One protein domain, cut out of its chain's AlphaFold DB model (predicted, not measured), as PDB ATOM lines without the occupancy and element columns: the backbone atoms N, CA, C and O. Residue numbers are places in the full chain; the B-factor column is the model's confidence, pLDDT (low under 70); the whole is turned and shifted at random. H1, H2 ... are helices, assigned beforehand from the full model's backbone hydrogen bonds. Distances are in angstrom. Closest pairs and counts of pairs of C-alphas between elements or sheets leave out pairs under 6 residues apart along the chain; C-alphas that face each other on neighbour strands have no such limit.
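This is residues 85 to 168 of the 168 residues of the protein "HTH cro/C1-type domain-containing protein" of Myxococcales bacterium (UniProt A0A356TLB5). Four helices fold back and forth as a zigzag of three helical hairpins, with H2 and the short H3 at the core of a compact body, H1 packed on one side of H2, and the first half of the long H4 packed on H3. The far end of H4 and the last residues, 159 to 168, stick out from this body as an arm and make much of the length. The printed part has 84 residues with four named helices, H1, H2, H3 and H4 in chain order, and no named strand; the class is all helix. The whole is compact, with a radius of gyration of the C-alphas of 13.4 A, and its outline is elongated, spanning 48 by 25 by 19 A.

The printed part begins at Ala 85, and residues 85 to 95 hold no named helix. H1 is residues 96 to 107, starting at C-alpha 96 (10.637, -11.909, -80.907) and 16.2 A long from first to last C-alpha. H2 is residues 111 to 127, 24.7 A long, with C-alpha 111 at (14.078, -1.379, -100.467). H3 is residues 132 to 141, 14.5 A long. H4, the longest helix, is residues 145 to 166, 32.6 A long, and ends at C-alpha 166 (20.653, 24.176, -69.468).

H2 and H3 are the hubs, touching three helices each. They form a hairpin at a steep tilt of 43 degrees, opposite ways, and their closest C-alphas, those of Gly 118 and Ala 136, are 4.0 A apart. H3 and H4 form a hairpin at a shallow tilt of 24 degrees, opposite ways; H4 touches H3 with residues 145 to 155 alone, and the closest C-alphas, those of Gly 134 and Gly 150, are 4.0 A apart. H1 and H2 form a hairpin at a shallow tilt of 28 degrees, opposite ways; residues 102 to 106 of H1 touch residues 113 to 120 of H2, closest at the C-alphas of Met 102 and Ala 117, 4.9 A. H2 touches H4 at a steep tilt of 54 degrees, with the C-alphas of Gly 121 and Thr 147 closest at 5.8 A. H1 and H3 only just touch, with 3 pairs of C-alphas within 8 A, the closest being Val 106 and Val 140 at 6.4 A. H1 and H4 are apart. The helix packing is part aligned, part crossed: of the five touching pairs, two are at a shallow tilt. In H1, H2 and H3 every O i to N i+4 pair is within hydrogen-bond range; in H4 15 of 18 are.

The C-alphas of Ser 108 and Glu 168, the two farthest apart, are 48.3 A apart. Without residues 159 to 168, which stand free, the body of 74 residues spans 31 by 21 by 20 A. The printed part has no cut, and the links from H1 to H2, H2 to H3 and H3 to H4 are tight. Mean pLDDT of the printed part is 83.8; residues 88 to 92 and 160 to 168 of this model are under 70.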
ATOM      1  N   ALA A  85      27.578  -0.322 -74.346       80.19
ATOM      2  CA  ALA A  85      27.808  -1.176 -73.181       80.19
ATOM      3  C   ALA A  85      26.649  -1.158 -72.170       80.19
ATOM      4  O   ALA A  85      26.476  -2.122 -71.424       80.19
ATOM      5  N   THR A  86      25.871  -0.071 -72.128       75.25
ATOM      6  CA  THR A  86      24.704   0.071 -71.250       75.25
ATOM      7  C   THR A  86      23.410  -0.410 -71.881       75.25
ATOM      8  O   THR A  86      22.431  -0.525 -71.146       75.25
ATOM      9  N   VAL A  87      23.389  -0.719 -73.189       72.25
ATOM     10  CA  VAL A  87      22.293  -1.482 -73.803       72.25
ATOM     11  C   VAL A  87      22.176  -2.752 -72.962       72.25
ATOM     12  O   VAL A  87      23.112  -3.559 -72.964       72.25
ATOM     13  N   PRO A  88      21.076  -2.946 -72.200       58.53
ATOM     14  CA  PRO A  88      20.821  -4.233 -71.562       58.53
ATOM     15  C   PRO A  88      20.956  -5.318 -72.635       58.53
ATOM     16  O   PRO A  88      20.836  -5.007 -73.816       58.53
ATOM     17  N   ARG A  89      21.155  -6.598 -72.310       58.38
ATOM     18  CA  ARG A  89      20.829  -7.633 -73.310       58.38
ATOM     19  C   ARG A  89      19.330  -7.487 -73.594       58.38
ATOM     20  O   ARG A  89      18.502  -7.926 -72.808       58.38
ATOM     21  N   THR A  90      18.998  -6.652 -74.574       53.44
ATOM     22  CA  THR A  90      17.673  -6.098 -74.827       53.44
ATOM     23  C   THR A  90      16.914  -7.159 -75.569       53.44
ATOM     24  O   THR A  90      16.691  -7.062 -76.773       53.44
ATOM     25  N   ASP A  91      16.521  -8.166 -74.817       53.50
ATOM     26  CA  ASP A  91      15.591  -9.169 -75.286       53.50
ATOM     27  C   ASP A  91      14.171  -8.552 -75.388       53.50
ATOM     28  O   ASP A  91      13.280  -9.158 -75.962       53.50
ATOM     29  N   ASN A  92      13.959  -7.306 -74.908       68.88
ATOM     30  CA  ASN A  92      12.622  -6.713 -74.740       68.88
ATOM     31  C   ASN A  92      12.344  -5.379 -75.474       68.88
ATOM     32  O   ASN A  92      11.258  -4.835 -75.280       68.88
ATOM     33  N   LEU A  93      13.262  -4.790 -76.265       80.75
ATOM     34  CA  LEU A  93      12.921  -3.530 -76.977       80.75
ATOM     35  C   LEU A  93      11.924  -3.778 -78.117       80.75
ATOM     36  O   LEU A  93      11.062  -2.951 -78.391       80.75
ATOM     37  N   VAL A  94      12.087  -4.909 -78.791       86.88
ATOM     38  CA  VAL A  94      11.253  -5.386 -79.891       86.88
ATOM     39  C   VAL A  94      10.919  -6.831 -79.554       86.88
ATOM     40  O   VAL A  94      11.816  -7.564 -79.138       86.88
ATOM     41  N   SER A  95       9.662  -7.241 -79.707       89.38
ATOM     42  CA  SER A  95       9.270  -8.627 -79.432       89.38
ATOM     43  C   SER A  95       9.906  -9.607 -80.423       89.38
ATOM     44  O   SER A  95      10.195  -9.248 -81.565       89.38
ATOM     45  N   ASP A  96      10.075 -10.870 -80.027       90.25
ATOM     46  CA  ASP A  96      10.637 -11.909 -80.907       90.25
ATOM     47  C   ASP A  96       9.870 -12.049 -82.234       90.25
ATOM     48  O   ASP A  96      10.475 -12.234 -83.293       90.25
ATOM     49  N   GLU A  97       8.539 -11.916 -82.198       91.75
ATOM     50  CA  GLU A  97       7.695 -11.958 -83.395       91.75
ATOM     51  C   GLU A  97       8.004 -10.793 -84.346       91.75
ATOM     52  O   GLU A  97       8.189 -10.997 -85.552       91.75
ATOM     53  N   GLU A  98       8.113  -9.579 -83.808       91.62
ATOM     54  CA  GLU A  98       8.477  -8.388 -84.573       91.62
ATOM     55  C   GLU A  98       9.903  -8.489 -85.120       91.62
ATOM     56  O   GLU A  98      10.133  -8.149 -86.282       91.62
ATOM     57  N   VAL A  99      10.858  -9.006 -84.339       92.81
ATOM     58  CA  VAL A  99      12.232  -9.246 -84.803       92.81
ATOM     59  C   VAL A  99      12.233 -10.214 -85.984       92.81
ATOM     60  O   VAL A  99      12.890  -9.950 -86.996       92.81
ATOM     61  N   GLU A 100      11.476 -11.306 -85.910       94.00
ATOM     62  CA  GLU A 100      11.400 -12.277 -87.001       94.00
ATOM     63  C   GLU A 100      10.677 -11.708 -88.231       94.00
ATOM     64  O   GLU A 100      11.063 -11.948 -89.380       94.00
ATOM     65  N   GLN A 101       9.658 -10.875 -88.026       94.00
ATOM     66  CA  GLN A 101       9.035 -10.119 -89.108       94.00
ATOM     67  C   GLN A 101      10.032  -9.158 -89.779       94.00
ATOM     68  O   GLN A 101      10.123  -9.138 -91.011       94.00
ATOM     69  N   MET A 102      10.811  -8.403 -89.003       94.56
ATOM     70  CA  MET A 102      11.852  -7.512 -89.521       94.56
ATOM     71  C   MET A 102      12.928  -8.285 -90.288       94.56
ATOM     72  O   MET A 102      13.334  -7.847 -91.364       94.56
ATOM     73  N   ARG A 103      13.373  -9.447 -89.789       95.00
ATOM     74  CA  ARG A 103      14.345 -10.303 -90.495       95.00
ATOM     75  C   ARG A 103      13.824 -10.728 -91.858       95.00
ATOM     76  O   ARG A 103      14.542 -10.568 -92.843       95.00
ATOM     77  N   ARG A 104      12.564 -11.168 -91.943       95.50
ATOM     78  CA  ARG A 104      11.910 -11.488 -93.225       95.50
ATOM     79  C   ARG A 104      11.877 -10.281 -94.165       95.50
ATOM     80  O   ARG A 104      12.223 -10.408 -95.338       95.50
ATOM     81  N   MET A 105      11.526  -9.102 -93.648       95.50
ATOM     82  CA  MET A 105      11.519  -7.858 -94.427       95.50
ATOM     83  C   MET A 105      12.912  -7.492 -94.959       95.50
ATOM     84  O   MET A 105      13.044  -7.145 -96.133       95.50
ATOM     85  N   VAL A 106      13.951  -7.571 -94.123       93.00
ATOM     86  CA  VAL A 106      15.334  -7.245 -94.505       93.00
ATOM     87  C   VAL A 106      15.889  -8.267 -95.498       93.00
ATOM     88  O   VAL A 106      16.522  -7.870 -96.480       93.00
ATOM     89  N   ALA A 107      15.611  -9.557 -95.286       93.44
ATOM     90  CA  ALA A 107      16.066 -10.655 -96.136       93.44
ATOM     91  C   ALA A 107      15.465 -10.622 -97.550       93.44
ATOM     92  O   ALA A 107      16.102 -11.093 -98.487       93.44
ATOM     93  N   SER A 108      14.286 -10.015 -97.736       92.62
ATOM     94  CA  SER A 108      13.674  -9.847 -99.065       92.62
ATOM     95  C   SER A 108      14.531  -9.044-100.053       92.62
ATOM     96  O   SER A 108      14.285  -9.084-101.257       92.62
ATOM     97  N   GLY A 109      15.467  -8.228 -99.549       88.31
ATOM     98  CA  GLY A 109      16.253  -7.280-100.340       88.31
ATOM     99  C   GLY A 109      15.457  -6.090-100.897       88.31
ATOM    100  O   GLY A 109      16.064  -5.127-101.368       88.31
ATOM    101  N   LEU A 110      14.121  -6.095-100.806       93.44
ATOM    102  CA  LEU A 110      13.271  -5.026-101.321       93.44
ATOM    103  C   LEU A 110      13.449  -3.760-100.483       93.44
ATOM    104  O   LEU A 110      13.165  -3.738 -99.284       93.44
ATOM    105  N   GLN A 111      13.842  -2.663-101.135       92.12
ATOM    106  CA  GLN A 111      14.078  -1.379-100.467       92.12
ATOM    107  C   GLN A 111      12.873  -0.931 -99.629       92.12
ATOM    108  O   GLN A 111      13.038  -0.512 -98.486       92.12
ATOM    109  N   LYS A 112      11.648  -1.084-100.154       94.50
ATOM    110  CA  LYS A 112      10.412  -0.753 -99.426       94.50
ATOM    111  C   LYS A 112      10.267  -1.553 -98.126       94.50
ATOM    112  O   LYS A 112       9.885  -0.978 -97.112       94.50
ATOM    113  N   GLN A 113      10.580  -2.851 -98.144       93.19
ATOM    114  CA  GLN A 113      10.468  -3.713 -96.963       93.19
ATOM    115  C   GLN A 113      11.576  -3.419 -95.945       93.19
ATOM    116  O   GLN A 113      11.299  -3.347 -94.753       93.19
ATOM    117  N   ARG A 114      12.800  -3.115 -96.396       92.69
ATOM    118  CA  ARG A 114      13.876  -2.627 -95.516       92.69
ATOM    119  C   ARG A 114      13.494  -1.338 -94.794       92.69
ATOM    120  O   ARG A 114      13.655  -1.240 -93.583       92.69
ATOM    121  N   LEU A 115      12.928  -0.369 -95.514       93.75
ATOM    122  CA  LEU A 115      12.445   0.871 -94.900       93.75
ATOM    123  C   LEU A 115      11.315   0.610 -93.896       93.75
ATOM    124  O   LEU A 115      11.236   1.297 -92.880       93.75
ATOM    125  N   GLN A 116      10.460  -0.382 -94.151       93.31
ATOM    126  CA  GLN A 116       9.409  -0.782 -93.218       93.31
ATOM    127  C   GLN A 116       9.982  -1.395 -91.931       93.31
ATOM    128  O   GLN A 116       9.546  -1.002 -90.852       93.31
ATOM    129  N   ALA A 117      10.997  -2.260 -92.027       92.44
ATOM    130  CA  ALA A 117      11.706  -2.782 -90.855       92.44
ATOM    131  C   ALA A 117      12.357  -1.656 -90.032       92.44
ATOM    132  O   ALA A 117      12.226  -1.617 -88.810       92.44
ATOM    133  N   GLY A 118      12.985  -0.685 -90.706       95.00
ATOM    134  CA  GLY A 118      13.539   0.501 -90.051       95.00
ATOM    135  C   GLY A 118      12.480   1.332 -89.317       95.00
ATOM    136  O   GLY A 118      12.710   1.766 -88.192       95.00
ATOM    137  N   ARG A 119      11.298   1.530 -89.912       95.31
ATOM    138  CA  ARG A 119      10.189   2.244 -89.254       95.31
ATOM    139  C   ARG A 119       9.703   1.525 -88.003       95.31
ATOM    140  O   ARG A 119       9.577   2.171 -86.973       95.31
ATOM    141  N   LEU A 120       9.511   0.209 -88.085       93.06
ATOM    142  CA  LEU A 120       9.050  -0.591 -86.953       93.06
ATOM    143  C   LEU A 120      10.021  -0.478 -85.761       93.06
ATOM    144  O   LEU A 120       9.598  -0.237 -84.636       93.06
ATOM    145  N   GLY A 121      11.333  -0.532 -86.012       91.06
ATOM    146  CA  GLY A 121      12.323  -0.316 -84.955       91.06
ATOM    147  C   GLY A 121      12.369   1.116 -84.419       91.06
ATOM    148  O   GLY A 121      12.584   1.325 -83.227       91.06
ATOM    149  N   ALA A 122      12.132   2.112 -85.276       93.38
ATOM    150  CA  ALA A 122      12.001   3.503 -84.854       93.38
ATOM    151  C   ALA A 122      10.805   3.694 -83.908       93.38
ATOM    152  O   ALA A 122      10.915   4.412 -82.916       93.38
ATOM    153  N   ASP A 123       9.674   3.060 -84.216       93.06
ATOM    154  CA  ASP A 123       8.448   3.122 -83.419       93.06
ATOM    155  C   ASP A 123       8.650   2.450 -82.054       93.06
ATOM    156  O   ASP A 123       8.333   3.060 -81.029       93.06
ATOM    157  N   ALA A 124       9.291   1.276 -82.025       88.06
ATOM    158  CA  ALA A 124       9.671   0.589 -80.791       88.06
ATOM    159  C   ALA A 124      10.572   1.457 -79.891       88.06
ATOM    160  O   ALA A 124      10.310   1.621 -78.700       88.06
ATOM    161  N   ALA A 125      11.593   2.101 -80.467       89.31
ATOM    162  CA  ALA A 125      12.455   3.008 -79.714       89.31
ATOM    163  C   ALA A 125      11.706   4.232 -79.170       89.31
ATOM    164  O   ALA A 125      11.949   4.621 -78.029       89.31
ATOM    165  N   ARG A 126      10.767   4.816 -79.932       88.31
ATOM    166  CA  ARG A 126       9.943   5.936 -79.434       88.31
ATOM    167  C   ARG A 126       9.072   5.525 -78.255       88.31
ATOM    168  O   ARG A 126       8.993   6.281 -77.293       88.31
ATOM    169  N   ALA A 127       8.449   4.348 -78.317       83.81
ATOM    170  CA  ALA A 127       7.638   3.826 -77.217       83.81
ATOM    171  C   ALA A 127       8.462   3.649 -75.927       83.81
ATOM    172  O   ALA A 127       7.939   3.841 -74.833       83.81
ATOM    173  N   ALA A 128       9.759   3.359 -76.064       78.81
ATOM    174  CA  ALA A 128      10.707   3.239 -74.960       78.81
ATOM    175  C   ALA A 128      11.402   4.560 -74.558       78.81
ATOM    176  O   ALA A 128      12.284   4.541 -73.703       78.81
ATOM    177  N   GLY A 129      11.056   5.703 -75.169       79.12
ATOM    178  CA  GLY A 129      11.706   6.993 -74.889       79.12
ATOM    179  C   GLY A 129      13.153   7.105 -75.397       79.12
ATOM    180  O   GLY A 129      13.916   7.934 -74.907       79.12
ATOM    181  N   LEU A 130      13.543   6.278 -76.368       84.12
ATOM    182  CA  LEU A 130      14.884   6.225 -76.952       84.12
ATOM    183  C   LEU A 130      14.935   6.874 -78.347       84.12
ATOM    184  O   LEU A 130      13.927   7.291 -78.925       84.12
ATOM    185  N   SER A 131      16.137   6.956 -78.928       87.12
ATOM    186  CA  SER A 131      16.325   7.571 -80.244       87.12
ATOM    187  C   SER A 131      15.788   6.707 -81.381       87.12
ATOM    188  O   SER A 131      16.331   5.656 -81.722       87.12
ATOM    189  N   ALA A 132      14.757   7.223 -82.044       90.75
ATOM    190  CA  ALA A 132      14.124   6.589 -83.193       90.75
ATOM    191  C   ALA A 132      15.065   6.431 -84.402       90.75
ATOM    192  O   ALA A 132      14.974   5.452 -85.139       90.75
ATOM    193  N   VAL A 133      15.965   7.398 -84.628       91.12
ATOM    194  CA  VAL A 133      16.836   7.423 -85.818       91.12
ATOM    195  C   VAL A 133      17.872   6.308 -85.755       91.12
ATOM    196  O   VAL A 133      18.015   5.546 -86.711       91.12
ATOM    197  N   GLY A 134      18.566   6.186 -84.623       89.56
ATOM    198  CA  GLY A 134      19.553   5.129 -84.447       89.56
ATOM    199  C   GLY A 134      18.900   3.747 -84.480       89.56
ATOM    200  O   GLY A 134      19.396   2.855 -85.166       89.56
ATOM    201  N   ALA A 135      17.730   3.595 -83.851       91.31
ATOM    202  CA  ALA A 135      16.963   2.354 -83.880       91.31
ATOM    203  C   ALA A 135      16.550   1.938 -85.296       91.31
ATOM    204  O   ALA A 135      16.655   0.763 -85.651       91.31
ATOM    205  N   ALA A 136      16.133   2.891 -86.133       94.31
ATOM    206  CA  ALA A 136      15.771   2.619 -87.520       94.31
ATOM    207  C   ALA A 136      16.946   2.045 -88.319       94.31
ATOM    208  O   ALA A 136      16.800   1.028 -88.996       94.31
ATOM    209  N   ILE A 137      18.118   2.680 -88.210       92.56
ATOM    210  CA  ILE A 137      19.345   2.239 -88.884       92.56
ATOM    211  C   ILE A 137      19.738   0.852 -88.375       92.56
ATOM    212  O   ILE A 137      19.927  -0.074 -89.164       92.56
ATOM    213  N   GLY A 138      19.786   0.695 -87.055       91.56
ATOM    214  CA  GLY A 138      20.130  -0.555 -86.402       91.56
ATOM    215  C   GLY A 138      19.220  -1.720 -86.796       91.56
ATOM    216  O   GLY A 138      19.710  -2.815 -87.048       91.56
ATOM    217  N   SER A 139      17.919  -1.472 -86.955       92.69
ATOM    218  CA  SER A 139      16.935  -2.494 -87.351       92.69
ATOM    219  C   SER A 139      17.126  -3.000 -88.773       92.69
ATOM    220  O   SER A 139      16.825  -4.150 -89.063       92.69
ATOM    221  N   VAL A 140      17.620  -2.152 -89.677       94.75
ATOM    222  CA  VAL A 140      17.905  -2.564 -91.058       94.75
ATOM    223  C   VAL A 140      19.221  -3.333 -91.145       94.75
ATOM    224  O   VAL A 140      19.345  -4.226 -91.982       94.75
ATOM    225  N   LEU A 141      20.191  -2.996 -90.289       91.81
ATOM    226  CA  LEU A 141      21.485  -3.674 -90.227       91.81
ATOM    227  C   LEU A 141      21.377  -5.042 -89.547       91.81
ATOM    228  O   LEU A 141      21.882  -6.032 -90.070       91.81
ATOM    229  N   MET A 142      20.719  -5.095 -88.390       91.00
ATOM    230  CA  MET A 142      20.577  -6.296 -87.574       91.00
ATOM    231  C   MET A 142      19.313  -6.185 -86.702       91.00
ATOM    232  O   MET A 142      19.385  -5.656 -85.592       91.00
ATOM    233  N   PRO A 143      18.148  -6.666 -87.173       92.00
ATOM    234  CA  PRO A 143      16.914  -6.646 -86.386       92.00
ATOM    235  C   PRO A 143      17.077  -7.212 -84.966       92.00
ATOM    236  O   PRO A 143      17.758  -8.225 -84.771       92.00
ATOM    237  N   GLY A 144      16.429  -6.577 -83.985       90.19
ATOM    238  CA  GLY A 144      16.541  -6.920 -82.565       90.19
ATOM    239  C   GLY A 144      17.708  -6.185 -81.911       90.19
ATOM    240  O   GLY A 144      17.583  -5.015 -81.553       90.19
ATOM    241  N   ILE A 145      18.866  -6.841 -81.797       89.00
ATOM    242  CA  ILE A 145      20.042  -6.267 -81.115       89.00
ATOM    243  C   ILE A 145      20.481  -4.950 -81.768       89.00
ATOM    244  O   ILE A 145      20.742  -3.975 -81.066       89.00
ATOM    245  N   GLY A 146      20.516  -4.874 -83.101       90.19
ATOM    246  CA  GLY A 146      20.871  -3.641 -83.804       90.19
ATOM    247  C   GLY A 146      19.878  -2.515 -83.530       90.19
ATOM    248  O   GLY A 146      20.303  -1.380 -83.333       90.19
ATOM    249  N   THR A 147      18.578  -2.816 -83.435       91.31
ATOM    250  CA  THR A 147      17.545  -1.843 -83.044       91.31
ATOM    251  C   THR A 147      17.874  -1.207 -81.698       91.31
ATOM    252  O   THR A 147      17.875   0.016 -81.581       91.31
ATOM    253  N   ALA A 148      18.213  -2.023 -80.702       89.50
ATOM    254  CA  ALA A 148      18.527  -1.545 -79.364       89.50
ATOM    255  C   ALA A 148      19.850  -0.783 -79.285       89.50
ATOM    256  O   ALA A 148      19.894   0.310 -78.719       89.50
ATOM    257  N   VAL A 149      20.902  -1.313 -79.911       89.69
ATOM    258  CA  VAL A 149      22.209  -0.650 -79.992       89.69
ATOM    259  C   VAL A 149      22.073   0.721 -80.651       89.69
ATOM    260  O   VAL A 149      22.533   1.727 -80.110       89.69
ATOM    261  N   GLY A 150      21.378   0.785 -81.786       89.88
ATOM    262  CA  GLY A 150      21.114   2.038 -82.475       89.88
ATOM    263  C   GLY A 150      20.295   3.011 -81.623       89.88
ATOM    264  O   GLY A 150      20.628   4.195 -81.554       89.88
ATOM    265  N   ALA A 151      19.253   2.525 -80.942       89.62
ATOM    266  CA  ALA A 151      18.417   3.340 -80.065       89.62
ATOM    267  C   ALA A 151      19.225   3.982 -78.925       89.62
ATOM    268  O   ALA A 151      19.064   5.176 -78.664       89.62
ATOM    269  N   ALA A 152      20.113   3.214 -78.289       87.38
ATOM    270  CA  ALA A 152      20.932   3.671 -77.171       87.38
ATOM    271  C   ALA A 152      22.004   4.678 -77.598       87.38
ATOM    272  O   ALA A 152      22.079   5.763 -77.022       87.38
ATOM    273  N   VAL A 153      22.774   4.370 -78.652       87.38
ATOM    274  CA  VAL A 153      23.786   5.296 -79.196       87.38
ATOM    275  C   VAL A 153      23.133   6.618 -79.595       87.38
ATOM    276  O   VAL A 153      23.618   7.694 -79.248       87.38
ATOM    277  N   GLY A 154      21.982   6.558 -80.268       84.62
ATOM    278  CA  GLY A 154      21.255   7.762 -80.646       84.62
ATOM    279  C   GLY A 154      20.675   8.534 -79.454       84.62
ATOM    280  O   GLY A 154      20.594   9.758 -79.524       84.62
ATOM    281  N   ALA A 155      20.230   7.853 -78.391       80.31
ATOM    282  CA  ALA A 155      19.646   8.498 -77.211       80.31
ATOM    283  C   ALA A 155      20.710   9.256 -76.413       80.31
ATOM    284  O   ALA A 155      20.475  10.388 -75.990       80.31
ATOM    285  N   PHE A 156      21.904   8.674 -76.295       78.19
ATOM    286  CA  PHE A 156      23.045   9.318 -75.657       78.19
ATOM    287  C   PHE A 156      23.398  10.660 -76.325       78.19
ATOM    288  O   PHE A 156      23.536  11.683 -75.652       78.19
ATOM    289  N   LEU A 157      23.458  10.691 -77.662       71.56
ATOM    290  CA  LEU A 157      23.743  11.919 -78.414       71.56
ATOM    291  C   LEU A 157      22.695  13.020 -78.179       71.56
ATOM    292  O   LEU A 157      23.029  14.205 -78.191       71.56
ATOM    293  N   LEU A 158      21.430  12.647 -77.957       70.62
ATOM    294  CA  LEU A 158      20.358  13.597 -77.647       70.62
ATOM    295  C   LEU A 158      20.458  14.138 -76.213       70.62
ATOM    296  O   LEU A 158      20.241  15.332 -76.017       70.62
ATOM    297  N   ALA A 159      20.825  13.305 -75.235       71.00
ATOM    298  CA  ALA A 159      20.996  13.726 -73.841       71.00
ATOM    299  C   ALA A 159      22.108  14.779 -73.693       71.00
ATOM    300  O   ALA A 159      21.883  15.847 -73.126       71.00
ATOM    301  N   ARG A 160      23.257  14.558 -74.347       68.06
ATOM    302  CA  ARG A 160      24.379  15.516 -74.387       68.06
ATOM    303  C   ARG A 160      24.000  16.869 -75.008       68.06
ATOM    304  O   ARG A 160      24.637  17.884 -74.728       68.06
ATOM    305  N   ARG A 161      22.973  16.886 -75.864       63.00
ATOM    306  CA  ARG A 161      22.416  18.103 -76.465       63.00
ATOM    307  C   ARG A 161      21.534  18.889 -75.491       63.00
ATOM    308  O   ARG A 161      21.489  20.112 -75.577       63.00
ATOM    309  N   ALA A 162      20.815  18.189 -74.618       62.19
ATOM    310  CA  ALA A 162      19.921  18.788 -73.633       62.19
ATOM    311  C   ALA A 162      20.706  19.388 -72.456       62.19
ATOM    312  O   ALA A 162      20.517  20.560 -72.161       62.19
ATOM    313  N   GLU A 163      21.661  18.645 -71.885       61.50
ATOM    314  CA  GLU A 163      22.478  19.102 -70.743       61.50
ATOM    315  C   GLU A 163      23.234  20.409 -71.041       61.50
ATOM    316  O   GLU A 163      23.303  21.297 -70.205       61.50
ATOM    317  N   ARG A 164      23.732  20.588 -72.271       57.34
ATOM    318  CA  ARG A 164      24.456  21.811 -72.667       57.34
ATOM    319  C   ARG A 164      23.571  23.021 -72.951       57.34
ATOM    320  O   ARG A 164      24.105  24.110 -73.115       57.34
ATOM    321  N   ARG A 165      22.257  22.832 -73.094       57.94
ATOM    322  CA  ARG A 165      21.298  23.938 -73.241       57.94
ATOM    323  C   ARG A 165      20.874  24.514 -71.897       57.94
ATOM    324  O   ARG A 165      20.425  25.649 -71.883       57.94
ATOM    325  N   ASP A 166      20.996  23.740 -70.823       54.31
ATOM    326  CA  ASP A 166      20.653  24.176 -69.468       54.31
ATOM    327  C   ASP A 166      21.815  24.941 -68.792       54.31
ATOM    328  O   ASP A 166      21.593  25.655 -67.817       54.31
ATOM    329  N   ASP A 167      23.034  24.838 -69.343       52.03
ATOM    330  CA  ASP A 167      24.242  25.565 -68.915       52.03
ATOM    331  C   ASP A 167      24.470  26.914 -69.660       52.03
ATOM    332  O   ASP A 167      25.424  27.631 -69.339       52.03
ATOM    333  N   GLU A 168      23.636  27.261 -70.657       47.78
ATOM    334  CA  GLU A 168      23.656  28.531 -71.432       47.78
ATOM    335  C   GLU A 168      22.544  29.500 -70.991       47.78
ATOM    336  O   GLU A 168      22.834  30.719 -70.906       47.78
TER     337      GLU A 168